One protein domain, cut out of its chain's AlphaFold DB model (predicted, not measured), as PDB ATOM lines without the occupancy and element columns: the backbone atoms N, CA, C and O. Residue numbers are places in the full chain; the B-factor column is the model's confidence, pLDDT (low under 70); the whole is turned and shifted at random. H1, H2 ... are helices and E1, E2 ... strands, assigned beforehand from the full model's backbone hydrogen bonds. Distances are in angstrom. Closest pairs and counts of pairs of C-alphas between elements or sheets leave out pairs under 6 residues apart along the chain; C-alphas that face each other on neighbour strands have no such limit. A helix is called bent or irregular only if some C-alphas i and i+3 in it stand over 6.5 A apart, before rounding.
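What this domain is: This is residues 86 to 190 of the 329 residues of a protein of Pseudomonas sp. R-22-3w-18 (UniProt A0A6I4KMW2). This is little regular structure, mostly loops: H4 and H5 sit at one side, H1 and H3 at the opposite side, and H2 between them, with the loop of residues 111 to 143 filling much of the rest. The printed part has 105 residues, 35 in named elements, mostly helix, in the order E1 H1 H2 H3 H4 H5. It is compact, with a radius of gyration of the C-alphas of 13.5 A, and spans 36 by 35 by 20 A.

Where its parts are: Find C-alpha 159 at (-28.483, 3.976, -40.733); from there H4 runs 13.9 A to residue 168, only just irregular, with C-alphas 163 and 166 6.6 A apart. H5 is residues 177 to 181, 5.1 A; H3, 144 to 151, 10.4 A; H2, 106 to 110, 7.8 A; H1, 98 to 101, 5.5 A. Strand E1, residues 90 to 92, 6.7 A, begins at C-alpha 90 (-23.420, 14.605, -37.018) and pairs with no named strand.

How they stand to each other: H4 and H5 are close but not clearly touching; their closest C-alphas, Phe 162 and Trp 177, are 6.8 A apart. H1, H2 and H3 are apart from each other. In H3 and H5 every O i to N i+4 pair is within hydrogen-bond range, in H4 4 of 6, in H2 0 of 1, with 2 of 2 O i to N i+3 pairs; H1 is too short for an i+4 pair.

The domain as a whole: The C-alphas of Gly 98 and Gly 172 are farthest apart, 36.6 A. The printed part has no cut, and H2 to H3 is a long link. Look for pLDDT under 70 at residues 95 to 106 and 134 to 142.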
ATOM      1  N   GLY A  86     -23.348  10.336 -34.895       89.75
ATOM      2  CA  GLY A  86     -24.472  10.229 -33.977       89.75
ATOM      3  C   GLY A  86     -25.329  11.484 -34.035       89.75
ATOM      4  O   GLY A  86     -24.863  12.551 -34.440       89.75
ATOM      5  N   TRP A  87     -26.587  11.379 -33.611       86.19
ATOM      6  CA  TRP A  87     -27.558  12.479 -33.691       86.19
ATOM      7  C   TRP A  87     -27.084  13.789 -33.031       86.19
ATOM      8  O   TRP A  87     -27.497  14.868 -33.446       86.19
ATOM      9  N   TRP A  88     -26.207  13.705 -32.026       84.12
ATOM     10  CA  TRP A  88     -25.702  14.840 -31.247       84.12
ATOM     11  C   TRP A  88     -24.436  15.493 -31.835       84.12
ATOM     12  O   TRP A  88     -24.050  16.574 -31.400       84.12
ATOM     13  N   VAL A  89     -23.793  14.859 -32.820       87.19
ATOM     14  CA  VAL A  89     -22.465  15.231 -33.357       87.19
ATOM     15  C   VAL A  89     -22.390  15.248 -34.879       87.19
ATOM     16  O   VAL A  89     -21.400  15.722 -35.425       87.19
ATOM     17  N   GLY A  90     -23.422  14.762 -35.567       89.50
ATOM     18  CA  GLY A  90     -23.420  14.605 -37.018       89.50
ATOM     19  C   GLY A  90     -22.736  13.316 -37.476       89.50
ATOM     20  O   GLY A  90     -22.199  12.555 -36.670       89.50
ATOM     21  N   TYR A  91     -22.807  13.067 -38.786       89.69
ATOM     22  CA  TYR A  91     -22.186  11.926 -39.462       89.69
ATOM     23  C   TYR A  91     -21.212  12.439 -40.514       89.69
ATOM     24  O   TYR A  91     -21.589  13.248 -41.366       89.69
ATOM     25  N   GLU A  92     -19.987  11.937 -40.478       86.25
ATOM     26  CA  GLU A  92     -18.876  12.361 -41.341       86.25
ATOM     27  C   GLU A  92     -18.246  11.126 -41.995       86.25
ATOM     28  O   GLU A  92     -18.658  10.025 -41.664       86.25
ATOM     29  N   HIS A  93     -17.314  11.270 -42.942       79.38
ATOM     30  CA  HIS A  93     -16.608  10.129 -43.573       79.38
ATOM     31  C   HIS A  93     -15.259   9.824 -42.917       79.38
ATOM     32  O   HIS A  93     -14.822   8.685 -42.852       79.38
ATOM     33  N   ALA A  94     -14.612  10.864 -42.410       70.62
ATOM     34  CA  ALA A  94     -13.475  10.763 -41.526       70.62
ATOM     35  C   ALA A  94     -13.609  11.953 -40.573       70.62
ATOM     36  O   ALA A  94     -13.595  13.095 -41.036       70.62
ATOM     37  N   PRO A  95     -13.809  11.722 -39.272       56.22
ATOM     38  CA  PRO A  95     -14.102  12.805 -38.339       56.22
ATOM     39  C   PRO A  95     -12.855  13.600 -37.905       56.22
ATOM     40  O   PRO A  95     -12.923  14.519 -37.091       56.22
ATOM     41  N   VAL A  96     -11.687  13.277 -38.468       60.28
ATOM     42  CA  VAL A  96     -10.423  13.981 -38.236       60.28
ATOM     43  C   VAL A  96      -9.862  14.453 -39.577       60.28
ATOM     44  O   VAL A  96      -9.967  13.748 -40.575       60.28
ATOM     45  N   TYR A  97      -9.256  15.644 -39.614       51.09
ATOM     46  CA  TYR A  97      -8.582  16.183 -40.801       51.09
ATOM     47  C   TYR A  97      -7.090  15.806 -40.826       51.09
ATOM     48  O   TYR A  97      -6.445  15.696 -39.783       51.09
ATOM     49  N   GLY A  98      -6.506  15.675 -42.021       54.41
ATOM     50  CA  GLY A  98      -5.073  15.397 -42.199       54.41
ATOM     51  C   GLY A  98      -4.713  13.915 -42.048       54.41
ATOM     52  O   GLY A  98      -5.544  13.050 -42.286       54.41
ATOM     53  N   ALA A  99      -3.471  13.598 -41.669       47.12
ATOM     54  CA  ALA A  99      -2.973  12.214 -41.651       47.12
ATOM     55  C   ALA A  99      -3.745  11.280 -40.695       47.12
ATOM     56  O   ALA A  99      -3.891  10.091 -40.970       47.12
ATOM     57  N   ALA A 100      -4.322  11.833 -39.624       54.03
ATOM     58  CA  ALA A 100      -5.188  11.099 -38.707       54.03
ATOM     59  C   ALA A 100      -6.552  10.717 -39.316       54.03
ATOM     60  O   ALA A 100      -7.216   9.844 -38.771       54.03
ATOM     61  N   ALA A 101      -6.953  11.310 -40.450       56.12
ATOM     62  CA  ALA A 101      -8.177  10.950 -41.167       56.12
ATOM     63  C   ALA A 101      -8.151   9.498 -41.658       56.12
ATOM     64  O   ALA A 101      -9.159   8.820 -41.539       56.12
ATOM     65  N   SER A 102      -7.002   9.015 -42.151       55.00
ATOM     66  CA  SER A 102      -6.836   7.641 -42.673       55.00
ATOM     67  C   SER A 102      -7.095   6.554 -41.619       55.00
ATOM     68  O   SER A 102      -7.603   5.483 -41.928       55.00
ATOM     69  N   ILE A 103      -6.825   6.873 -40.353       56.31
ATOM     70  CA  ILE A 103      -6.973   5.978 -39.197       56.31
ATOM     71  C   ILE A 103      -8.439   5.794 -38.782       56.31
ATOM     72  O   ILE A 103      -8.825   4.743 -38.274       56.31
ATOM     73  N   VAL A 104      -9.237   6.847 -38.948       57.34
ATOM     74  CA  VAL A 104     -10.659   6.881 -38.579       57.34
ATOM     75  C   VAL A 104     -11.565   6.941 -39.807       57.34
ATOM     76  O   VAL A 104     -12.756   7.224 -39.671       57.34
ATOM     77  N   ASN A 105     -11.004   6.734 -41.004       67.50
ATOM     78  CA  ASN A 105     -11.791   6.625 -42.217       67.50
ATOM     79  C   ASN A 105     -12.555   5.308 -42.140       67.50
ATOM     80  O   ASN A 105     -12.012   4.261 -41.800       67.50
ATOM     81  N   TYR A 106     -13.848   5.376 -42.398       66.06
ATOM     82  CA  TYR A 106     -14.727   4.241 -42.169       66.06
ATOM     83  C   TYR A 106     -14.543   3.134 -43.194       66.06
ATOM     84  O   TYR A 106     -14.810   1.975 -42.875       66.06
ATOM     85  N   THR A 107     -14.026   3.469 -44.379       73.19
ATOM     86  CA  THR A 107     -13.582   2.473 -45.353       73.19
ATOM     87  C   THR A 107     -12.488   1.583 -44.790       73.19
ATOM     88  O   THR A 107     -12.591   0.374 -44.966       73.19
ATOM     89  N   SER A 108     -11.568   2.138 -43.988       74.31
ATOM     90  CA  SER A 108     -10.425   1.430 -43.395       74.31
ATOM     91  C   SER A 108     -10.818   0.172 -42.609       74.31
ATOM     92  O   SER A 108     -10.040  -0.773 -42.536       74.31
ATOM     93  N   TYR A 109     -12.035   0.093 -42.061       83.94
ATOM     94  CA  TYR A 109     -12.484  -1.075 -41.291       83.94
ATOM     95  C   TYR A 109     -12.974  -2.258 -42.147       83.94
ATOM     96  O   TYR A 109     -13.134  -3.360 -41.617       83.94
ATOM     97  N   TRP A 110     -13.166  -2.078 -43.460       85.88
ATOM     98  CA  TRP A 110     -13.552  -3.148 -44.398       85.88
ATOM     99  C   TRP A 110     -12.361  -3.906 -44.999       85.88
ATOM    100  O   TRP A 110     -12.563  -4.844 -45.764       85.88
ATOM    101  N   HIS A 111     -11.133  -3.536 -44.635       90.56
ATOM    102  CA  HIS A 111      -9.905  -4.113 -45.189       90.56
ATOM    103  C   HIS A 111      -9.438  -5.392 -44.473       90.56
ATOM    104  O   HIS A 111      -8.467  -6.040 -44.865       90.56
ATOM    105  N   PHE A 112     -10.116  -5.764 -43.390       93.38
ATOM    106  CA  PHE A 112      -9.661  -6.803 -42.473       93.38
ATOM    107  C   PHE A 112     -10.340  -8.150 -42.719       93.38
ATOM    108  O   PHE A 112     -11.498  -8.227 -43.134       93.38
ATOM    109  N   ILE A 113      -9.633  -9.222 -42.367       94.69
ATOM    110  CA  ILE A 113     -10.190 -10.568 -42.212       94.69
ATOM    111  C   ILE A 113      -9.550 -11.235 -40.995       94.69
ATOM    112  O   ILE A 113      -8.336 -11.302 -40.864       94.69
ATOM    113  N   ASN A 114     -10.366 -11.721 -40.068       93.75
ATOM    114  CA  ASN A 114      -9.929 -12.246 -38.787       93.75
ATOM    115  C   ASN A 114      -9.590 -13.725 -38.891       93.75
ATOM    116  O   ASN A 114     -10.427 -14.596 -38.643       93.75
ATOM    117  N   MET A 115      -8.330 -14.005 -39.198       94.44
ATOM    118  CA  MET A 115      -7.837 -15.376 -39.309       94.44
ATOM    119  C   MET A 115      -7.548 -16.027 -37.952       94.44
ATOM    120  O   MET A 115      -7.384 -17.243 -37.873       94.44
ATOM    121  N   GLY A 116      -7.531 -15.246 -36.867       90.06
ATOM    122  CA  GLY A 116      -7.333 -15.750 -35.506       90.06
ATOM    123  C   GLY A 116      -8.580 -16.376 -34.879       90.06
ATOM    124  O   GLY A 116      -8.506 -16.897 -33.764       90.06
ATOM    125  N   ARG A 117      -9.735 -16.307 -35.552       85.31
ATOM    126  CA  ARG A 117     -11.016 -16.815 -35.049       85.31
ATOM    127  C   ARG A 117     -11.822 -17.484 -36.151       85.31
ATOM    128  O   ARG A 117     -11.798 -17.045 -37.295       85.31
ATOM    129  N   GLN A 118     -12.550 -18.530 -35.770       85.56
ATOM    130  CA  GLN A 118     -13.595 -19.130 -36.595       85.56
ATOM    131  C   GLN A 118     -14.952 -18.571 -36.179       85.56
ATOM    132  O   GLN A 118     -15.236 -18.474 -34.983       85.56
ATOM    133  N   GLY A 119     -15.789 -18.262 -37.162       89.56
ATOM    134  CA  GLY A 119     -17.085 -17.637 -36.955       89.56
ATOM    135  C   GLY A 119     -16.980 -16.145 -36.632       89.56
ATOM    136  O   GLY A 119     -16.019 -15.681 -36.010       89.56
ATOM    137  N   ASP A 120     -18.012 -15.387 -36.989       93.56
ATOM    138  CA  ASP A 120     -18.191 -14.008 -36.539       93.56
ATOM    139  C   ASP A 120     -19.639 -13.705 -36.119       93.56
ATOM    140  O   ASP A 120     -20.522 -14.564 -36.140       93.56
ATOM    141  N   ALA A 121     -19.888 -12.457 -35.717       93.31
ATOM    142  CA  ALA A 121     -21.212 -12.003 -35.294       93.31
ATOM    143  C   ALA A 121     -22.254 -11.966 -36.433       93.31
ATOM    144  O   ALA A 121     -23.451 -11.862 -36.155       93.31
ATOM    145  N   HIS A 122     -21.818 -12.052 -37.692       95.62
ATOM    146  CA  HIS A 122     -22.643 -11.978 -38.898       95.62
ATOM    147  C   HIS A 122     -22.970 -13.361 -39.484       95.62
ATOM    148  O   HIS A 122     -23.846 -13.473 -40.346       95.62
ATOM    149  N   GLY A 123     -22.292 -14.415 -39.017       95.06
ATOM    150  CA  GLY A 123     -22.395 -15.773 -39.548       95.06
ATOM    151  C   GLY A 123     -21.415 -16.083 -40.687       95.06
ATOM    152  O   GLY A 123     -21.655 -17.032 -41.426       95.06
ATOM    153  N   ASN A 124     -20.345 -15.299 -40.857       95.94
ATOM    154  CA  ASN A 124     -19.212 -15.656 -41.717       95.94
ATOM    155  C   ASN A 124     -18.293 -16.667 -41.019       95.94
ATOM    156  O   ASN A 124     -18.222 -16.698 -39.792       95.94
ATOM    157  N   ASP A 125     -17.505 -17.410 -41.800       94.56
ATOM    158  CA  ASP A 125     -16.446 -18.288 -41.278       94.56
ATOM    159  C   ASP A 125     -15.297 -17.508 -40.614       94.56
ATOM    160  O   ASP A 125     -14.671 -18.008 -39.681       94.56
ATOM    161  N   HIS A 126     -15.052 -16.274 -41.061       94.94
ATOM    162  CA  HIS A 126     -14.095 -15.324 -40.491       94.94
ATOM    163  C   HIS A 126     -14.726 -13.928 -40.442       94.94
ATOM    164  O   HIS A 126     -15.451 -13.553 -41.359       94.94
ATOM    165  N   GLY A 127     -14.464 -13.161 -39.382       93.88
ATOM    166  CA  GLY A 127     -14.989 -11.793 -39.235       93.88
ATOM    167  C   GLY A 127     -14.090 -10.732 -39.852       93.88
ATOM    168  O   GLY A 127     -12.953 -11.024 -40.194       93.88
ATOM    169  N   GLY A 128     -14.566  -9.498 -39.980       93.38
ATOM    170  CA  GLY A 128     -13.724  -8.352 -40.321       93.38
ATOM    171  C   GLY A 128     -13.127  -7.686 -39.083       93.38
ATOM    172  O   GLY A 128     -12.762  -8.340 -38.099       93.38
ATOM    173  N   TYR A 129     -13.048  -6.358 -39.132       91.06
ATOM    174  CA  TYR A 129     -12.642  -5.544 -37.996       91.06
ATOM    175  C   TYR A 129     -13.605  -5.684 -36.810       91.06
ATOM    176  O   TYR A 129     -14.817  -5.543 -36.963       91.06
ATOM    177  N   ASP A 130     -13.064  -5.921 -35.617       89.81
ATOM    178  CA  ASP A 130     -13.817  -5.893 -34.361       89.81
ATOM    179  C   ASP A 130     -12.874  -5.509 -33.219       89.81
ATOM    180  O   ASP A 130     -12.014  -6.295 -32.802       89.81
ATOM    181  N   TYR A 131     -13.038  -4.290 -32.701       85.38
ATOM    182  CA  TYR A 131     -12.161  -3.752 -31.661       85.38
ATOM    183  C   TYR A 131     -12.130  -4.630 -30.400       85.38
ATOM    184  O   TYR A 131     -11.104  -4.716 -29.723       85.38
ATOM    185  N   ARG A 132     -13.223  -5.342 -30.089       84.00
ATOM    186  CA  ARG A 132     -13.323  -6.195 -28.892       84.00
ATOM    187  C   ARG A 132     -12.363  -7.375 -28.933       84.00
ATOM    188  O   ARG A 132     -12.037  -7.938 -27.889       84.00
ATOM    189  N   TYR A 133     -11.944  -7.786 -30.126       79.00
ATOM    190  CA  TYR A 133     -11.051  -8.927 -30.322       79.00
ATOM    191  C   TYR A 133      -9.606  -8.515 -30.530       79.00
ATOM    192  O   TYR A 133      -8.750  -9.352 -30.825       79.00
ATOM    193  N   ARG A 134      -9.320  -7.235 -30.313       64.50
ATOM    194  CA  ARG A 134      -7.999  -6.694 -30.511       64.50
ATOM    195  C   ARG A 134      -7.110  -6.971 -29.306       64.50
ATOM    196  O   ARG A 134      -7.380  -6.506 -28.201       64.50
ATOM    197  N   LYS A 135      -6.025  -7.711 -29.556       60.88
ATOM    198  CA  LYS A 135      -4.634  -7.222 -29.533       60.88
ATOM    199  C   LYS A 135      -3.655  -8.371 -29.703       60.88
ATOM    200  O   LYS A 135      -3.647  -9.318 -28.927       60.88
ATOM    201  N   VAL A 136      -2.801  -8.228 -30.706       59.53
ATOM    202  CA  VAL A 136      -1.746  -9.189 -31.035       59.53
ATOM    203  C   VAL A 136      -0.622  -9.111 -29.980       59.53
ATOM    204  O   VAL A 136      -0.041 -10.128 -29.621       59.53
ATOM    205  N   ASP A 137      -0.407  -7.934 -29.370       59.88
ATOM    206  CA  ASP A 137       0.639  -7.666 -28.364       59.88
ATOM    207  C   ASP A 137       0.170  -7.585 -26.892       59.88
ATOM    208  O   ASP A 137       0.985  -7.356 -25.998       59.88
ATOM    209  N   GLY A 138      -1.129  -7.747 -26.613       56.88
ATOM    210  CA  GLY A 138      -1.689  -7.721 -25.253       56.88
ATOM    211  C   GLY A 138      -1.662  -6.368 -24.514       56.88
ATOM    212  O   GLY A 138      -1.982  -6.334 -23.322       56.88
ATOM    213  N   SER A 139      -1.304  -5.253 -25.168       60.44
ATOM    214  CA  SER A 139      -1.351  -3.903 -24.570       60.44
ATOM    215  C   SER A 139      -2.784  -3.514 -24.147       60.44
ATOM    216  O   SER A 139      -3.740  -4.131 -24.568       60.44
ATOM    217  N   TRP A 140      -3.034  -2.435 -23.400       56.00
ATOM    218  CA  TRP A 140      -4.410  -1.923 -23.165       56.00
ATOM    219  C   TRP A 140      -4.643  -0.495 -23.676       56.00
ATOM    220  O   TRP A 140      -5.784  -0.054 -23.767       56.00
ATOM    221  N   SER A 141      -3.593   0.200 -24.124       64.25
ATOM    222  CA  SER A 141      -3.681   1.583 -24.612       64.25
ATOM    223  C   SER A 141      -2.475   1.982 -25.465       64.25
ATOM    224  O   SER A 141      -1.441   1.321 -25.418       64.25
ATOM    225  N   GLY A 142      -2.579   3.106 -26.178       67.31
ATOM    226  CA  GLY A 142      -1.424   3.778 -26.795       67.31
ATOM    227  C   GLY A 142      -1.102   3.370 -28.234       67.31
ATOM    228  O   GLY A 142      -0.153   3.899 -28.805       67.31
ATOM    229  N   ASP A 143      -1.900   2.482 -28.824       77.12
ATOM    230  CA  ASP A 143      -1.862   2.172 -30.251       77.12
ATOM    231  C   ASP A 143      -2.977   2.911 -31.011       77.12
ATOM    232  O   ASP A 143      -3.880   3.514 -30.424       77.12
ATOM    233  N   VAL A 144      -2.899   2.864 -32.339       78.12
ATOM    234  CA  VAL A 144      -3.769   3.637 -33.222       78.12
ATOM    235  C   VAL A 144      -5.250   3.256 -33.141       78.12
ATOM    236  O   VAL A 144      -6.091   4.151 -33.206       78.12
ATOM    237  N   ASP A 145      -5.602   1.998 -32.873       79.81
ATOM    238  CA  ASP A 145      -7.025   1.659 -32.742       79.81
ATOM    239  C   ASP A 145      -7.539   1.930 -31.346       79.81
ATOM    240  O   ASP A 145      -8.733   2.141 -31.181       79.81
ATOM    241  N   TRP A 146      -6.682   1.945 -30.324       81.44
ATOM    242  CA  TRP A 146      -7.089   2.514 -29.048       81.44
ATOM    243  C   TRP A 146      -7.461   3.990 -29.223       81.44
ATOM    244  O   TRP A 146      -8.511   4.405 -28.735       81.44
ATOM    245  N   TYR A 147      -6.673   4.764 -29.977       80.38
ATOM    246  CA  TYR A 147      -7.042   6.143 -30.310       80.38
ATOM    247  C   TYR A 147      -8.327   6.208 -31.144       80.38
ATOM    248  O   TYR A 147      -9.185   7.033 -30.836       80.38
ATOM    249  N   ALA A 148      -8.499   5.332 -32.141       81.69
ATOM    250  CA  ALA A 148      -9.732   5.262 -32.926       81.69
ATOM    251  C   ALA A 148     -10.945   4.923 -32.048       81.69
ATOM    252  O   ALA A 148     -11.960   5.601 -32.138       81.69
ATOM    253  N   MET A 149     -10.827   3.953 -31.138       84.44
ATOM    254  CA  MET A 149     -11.876   3.589 -30.186       84.44
ATOM    255  C   MET A 149     -12.253   4.756 -29.275       84.44
ATOM    256  O   MET A 149     -13.436   5.049 -29.128       84.44
ATOM    257  N   VAL A 150     -11.267   5.445 -28.692       84.25
ATOM    258  CA  VAL A 150     -11.518   6.604 -27.821       84.25
ATOM    259  C   VAL A 150     -12.175   7.736 -28.603       84.25
ATOM    260  O   VAL A 150     -13.094   8.388 -28.113       84.25
ATOM    261  N   TYR A 151     -11.707   7.985 -29.823       81.94
ATOM    262  CA  TYR A 151     -12.216   9.059 -30.660       81.94
ATOM    263  C   TYR A 151     -13.644   8.772 -31.155       81.94
ATOM    264  O   TYR A 151     -14.523   9.635 -31.105       81.94
ATOM    265  N   LEU A 152     -13.888   7.540 -31.599       86.38
ATOM    266  CA  LEU A 152     -15.174   7.051 -32.085       86.38
ATOM    267  C   LEU A 152     -16.065   6.555 -30.937       86.38
ATOM    268  O   LEU A 152     -16.969   5.746 -31.149       86.38
ATOM    269  N   TYR A 153     -15.842   7.053 -29.718       87.69
ATOM    270  CA  TYR A 153     -16.655   6.693 -28.567       87.69
ATOM    271  C   TYR A 153     -18.123   7.092 -28.765       87.69
ATOM    272  O   TYR A 153     -18.413   8.245 -29.111       87.69
ATOM    273  N   ASN A 154     -19.048   6.149 -28.549       88.50
ATOM    274  CA  ASN A 154     -20.485   6.291 -28.806       88.50
ATOM    275  C   ASN A 154     -20.812   6.762 -30.238       88.50
ATOM    276  O   ASN A 154     -21.743   7.554 -30.439       88.50
ATOM    277  N   ARG A 155     -20.023   6.341 -31.233       91.19
ATOM    278  CA  ARG A 155     -20.315   6.596 -32.650       91.19
ATOM    279  C   ARG A 155     -20.920   5.358 -33.293       91.19
ATOM    280  O   ARG A 155     -20.417   4.258 -33.114       91.19
ATOM    281  N   GLU A 156     -21.968   5.555 -34.074       93.00
ATOM    282  CA  GLU A 156     -22.699   4.506 -34.782       93.00
ATOM    283  C   GLU A 156     -22.561   4.673 -36.296       93.00
ATOM    284  O   GLU A 156     -22.356   5.790 -36.784       93.00
ATOM    285  N   LEU A 157     -22.726   3.588 -37.056       93.00
ATOM    286  CA  LEU A 157     -22.849   3.670 -38.512       93.00
ATOM    287  C   LEU A 157     -24.140   4.377 -38.860       93.00
ATOM    288  O   LEU A 157     -25.208   4.036 -38.354       93.00
ATOM    289  N   LYS A 158     -24.074   5.343 -39.769       94.19
ATOM    290  CA  LYS A 158     -25.273   6.006 -40.250       94.19
ATOM    291  C   LYS A 158     -26.232   4.970 -40.824       94.19
ATOM    292  O   LYS A 158     -25.875   4.214 -41.725       94.19
ATOM    293  N   LYS A 159     -27.477   4.973 -40.345       95.06
ATOM    294  CA  LYS A 159     -28.483   3.976 -40.733       95.06
ATOM    295  C   LYS A 159     -28.671   3.854 -42.252       95.06
ATOM    296  O   LYS A 159     -28.760   2.744 -42.757       95.06
ATOM    297  N   SER A 160     -28.640   4.969 -42.986       95.19
ATOM    298  CA  SER A 160     -28.709   4.938 -44.455       95.19
ATOM    299  C   SER A 160     -27.558   4.167 -45.094       95.19
ATOM    300  O   SER A 160     -27.779   3.458 -46.062       95.19
ATOM    301  N   ASP A 161     -26.351   4.285 -44.546       93.88
ATOM    302  CA  ASP A 161     -25.144   3.677 -45.113       93.88
ATOM    303  C   ASP A 161     -25.086   2.184 -44.753       93.88
ATOM    304  O   ASP A 161     -24.591   1.371 -45.528       93.88
ATOM    305  N   PHE A 162     -25.687   1.803 -43.619       94.75
ATOM    306  CA  PHE A 162     -25.993   0.408 -43.302       94.75
ATOM    307  C   PHE A 162     -27.001  -0.200 -44.289       94.75
ATOM    308  O   PHE A 162     -26.846  -1.337 -44.730       94.75
ATOM    309  N   ASP A 163     -28.052   0.543 -44.642       95.69
ATOM    310  CA  ASP A 163     -29.098   0.062 -45.552       95.69
ATOM    311  C   ASP A 163     -28.653   0.044 -47.027       95.69
ATOM    312  O   ASP A 163     -29.277  -0.649 -47.829       95.69
ATOM    313  N   THR A 164     -27.572   0.753 -47.382       93.06
ATOM    314  CA  THR A 164     -26.999   0.761 -48.738       93.06
ATOM    315  C   THR A 164     -25.664   0.029 -48.818       93.06
ATOM    316  O   THR A 164     -25.583  -1.061 -49.374       93.06
ATOM    317  N   THR A 165     -24.607   0.617 -48.269       91.50
ATOM    318  CA  THR A 165     -23.224   0.201 -48.504       91.50
ATOM    319  C   THR A 165     -22.903  -1.080 -47.755       91.50
ATOM    320  O   THR A 165     -22.448  -2.042 -48.358       91.50
ATOM    321  N   GLU A 166     -23.202  -1.145 -46.456       94.19
ATOM    322  CA  GLU A 166     -22.942  -2.367 -45.687       94.19
ATOM    323  C   GLU A 166     -23.798  -3.539 -46.176       94.19
ATOM    324  O   GLU A 166     -23.333  -4.676 -46.196       94.19
ATOM    325  N   ALA A 167     -25.021  -3.272 -46.648       95.25
ATOM    326  CA  ALA A 167     -25.881  -4.293 -47.237       95.25
ATOM    327  C   ALA A 167     -25.225  -5.010 -48.431       95.25
ATOM    328  O   ALA A 167     -25.449  -6.209 -48.608       95.25
ATOM    329  N   HIS A 168     -24.375  -4.323 -49.203       94.62
ATOM    330  CA  HIS A 168     -23.595  -4.934 -50.280       94.62
ATOM    331  C   HIS A 168     -22.589  -5.975 -49.773       94.62
ATOM    332  O   HIS A 168     -22.277  -6.918 -50.495       94.62
ATOM    333  N   TYR A 169     -22.113  -5.861 -48.534       93.94
ATOM    334  CA  TYR A 169     -21.089  -6.741 -47.965       93.94
ATOM    335  C   TYR A 169     -21.667  -7.882 -47.110       93.94
ATOM    336  O   TYR A 169     -20.917  -8.648 -46.514       93.94
ATOM    337  N   ARG A 170     -22.993  -8.076 -47.094       93.94
ATOM    338  CA  ARG A 170     -23.662  -9.219 -46.440       93.94
ATOM    339  C   ARG A 170     -23.756 -10.420 -47.385       93.94
ATOM    340  O   ARG A 170     -24.824 -10.749 -47.905       93.94
ATOM    341  N   GLN A 171     -22.631 -11.064 -47.677       95.06
ATOM    342  CA  GLN A 171     -22.555 -12.107 -48.708       95.06
ATOM    343  C   GLN A 171     -23.045 -13.469 -48.198       95.06
ATOM    344  O   GLN A 171     -22.253 -14.341 -47.846       95.06
ATOM    345  N   GLY A 172     -24.370 -13.650 -48.177       92.50
ATOM    346  CA  GLY A 172     -25.024 -14.847 -47.627       92.50
ATOM    347  C   GLY A 172     -25.134 -14.838 -46.098       92.50
ATOM    348  O   GLY A 172     -25.463 -15.856 -45.499       92.50
ATOM    349  N   THR A 173     -24.867 -13.688 -45.482       94.94
ATOM    350  CA  THR A 173     -24.816 -13.471 -44.033       94.94
ATOM    351  C   THR A 173     -25.823 -12.410 -43.597       94.94
ATOM    352  O   THR A 173     -26.564 -11.861 -44.417       94.94
ATOM    353  N   TYR A 174     -25.892 -12.128 -42.295       95.25
ATOM    354  CA  TYR A 174     -26.787 -11.109 -41.756       95.25
ATOM    355  C   TYR A 174     -26.016 -10.010 -41.029       95.25
ATOM    356  O   TYR A 174     -24.911 -10.201 -40.531       95.25
ATOM    357  N   SER A 175     -26.653  -8.853 -40.906       96.31
ATOM    358  CA  SER A 175     -26.212  -7.804 -39.996       96.31
ATOM    359  C   SER A 175     -27.410  -7.216 -39.284       96.31
ATOM    360  O   SER A 175     -28.500  -7.112 -39.850       96.31
ATOM    361  N   ASN A 176     -27.207  -6.795 -38.043       96.56
ATOM    362  CA  ASN A 176     -28.175  -6.004 -37.307       96.56
ATOM    363  C   ASN A 176     -27.536  -4.660 -36.973       96.56
ATOM    364  O   ASN A 176     -26.465  -4.600 -36.375       96.56
ATOM    365  N   TRP A 177     -28.201  -3.585 -37.389       96.06
ATOM    366  CA  TRP A 177     -27.662  -2.238 -37.256       96.06
ATOM    367  C   TRP A 177     -27.346  -1.889 -35.803       96.06
ATOM    368  O   TRP A 177     -26.236  -1.468 -35.508       96.06
ATOM    369  N   GLN A 178     -28.291  -2.131 -34.894       94.56
ATOM    370  CA  GLN A 178     -28.142  -1.762 -33.492       94.56
ATOM    371  C   GLN A 178     -27.028  -2.564 -32.813       94.56
ATOM    372  O   GLN A 178     -26.237  -1.993 -32.071       94.56
ATOM    373  N   THR A 179     -26.967  -3.878 -33.043       93.62
ATOM    374  CA  THR A 179     -26.028  -4.752 -32.326       93.62
ATOM    375  C   THR A 179     -24.635  -4.785 -32.940       93.62
ATOM    376  O   THR A 179     -23.685  -5.042 -32.212       93.62
ATOM    377  N   HIS A 180     -24.498  -4.579 -34.253       94.75
ATOM    378  CA  HIS A 180     -23.203  -4.674 -34.945       94.75
ATOM    379  C   HIS A 180     -22.621  -3.314 -35.319       94.75
ATOM    380  O   HIS A 180     -21.434  -3.244 -35.607       94.75
ATOM    381  N   TYR A 181     -23.422  -2.245 -35.325       94.31
ATOM    382  CA  TYR A 181     -22.968  -0.921 -35.754       94.31
ATOM    383  C   TYR A 181     -23.561   0.247 -34.954       94.31
ATOM    384  O   TYR A 181     -23.306   1.398 -35.304       94.31
ATOM    385  N   GLY A 182     -24.337  -0.016 -33.897       93.81
ATOM    386  CA  GLY A 182     -24.926   1.017 -33.036       93.81
ATOM    387  C   GLY A 182     -23.921   1.657 -32.075       93.81
ATOM    388  O   GLY A 182     -24.225   2.668 -31.453       93.81
ATOM    389  N   ASP A 183     -22.734   1.067 -31.947       92.81
ATOM    390  CA  ASP A 183     -21.625   1.589 -31.158       92.81
ATOM    391  C   ASP A 183     -20.304   1.000 -31.673       92.81
ATOM    392  O   ASP A 183     -20.108  -0.219 -31.638       92.81
ATOM    393  N   PHE A 184     -19.389   1.863 -32.120       90.50
ATOM    394  CA  PHE A 184     -18.063   1.502 -32.613       90.50
ATOM    395  C   PHE A 184     -17.267   0.642 -31.623       90.50
ATOM    396  O   PHE A 184     -16.532  -0.247 -32.047       90.50
ATOM    397  N   GLN A 185     -17.441   0.824 -30.309       88.88
ATOM    398  CA  GLN A 185     -16.737   0.024 -29.294       88.88
ATOM    399  C   GLN A 185     -17.109  -1.460 -29.357       88.88
ATOM    400  O   GLN A 185     -16.355  -2.314 -28.890       88.88
ATOM    401  N   THR A 186     -18.274  -1.766 -29.921       90.44
ATOM    402  CA  THR A 186     -18.790  -3.127 -30.071       90.44
ATOM    403  C   THR A 186     -19.041  -3.512 -31.521       90.44
ATOM    404  O   THR A 186     -19.614  -4.575 -31.775       90.44
ATOM    405  N   ALA A 187     -18.615  -2.664 -32.460       91.00
ATOM    406  CA  ALA A 187     -18.907  -2.861 -33.858       91.00
ATOM    407  C   ALA A 187     -18.171  -4.082 -34.410       91.00
ATOM    408  O   ALA A 187     -16.991  -4.298 -34.128       91.00
ATOM    409  N   ALA A 188     -18.890  -4.856 -35.215       92.56
ATOM    410  CA  ALA A 188     -18.348  -5.962 -35.984       92.56
ATOM    411  C   ALA A 188     -18.519  -5.619 -37.465       92.56
ATOM    412  O   ALA A 188     -19.623  -5.319 -37.919       92.56
ATOM    413  N   PHE A 189     -17.416  -5.596 -38.205       93.25
ATOM    414  CA  PHE A 189     -17.408  -5.342 -39.640       93.25
ATOM    415  C   PHE A 189     -17.397  -6.669 -40.404       93.25
ATOM    416  O   PHE A 189     -16.853  -7.669 -39.929       93.25
ATOM    417  N   GLN A 190     -17.991  -6.679 -41.601       95.06
ATOM    418  CA  GLN A 190     -17.877  -7.831 -42.500       95.06
ATOM    419  C   GLN A 190     -16.416  -7.974 -42.958       95.06
ATOM    420  O   GLN A 190     -15.722  -6.964 -43.105       95.06
TER     421      GLN A 190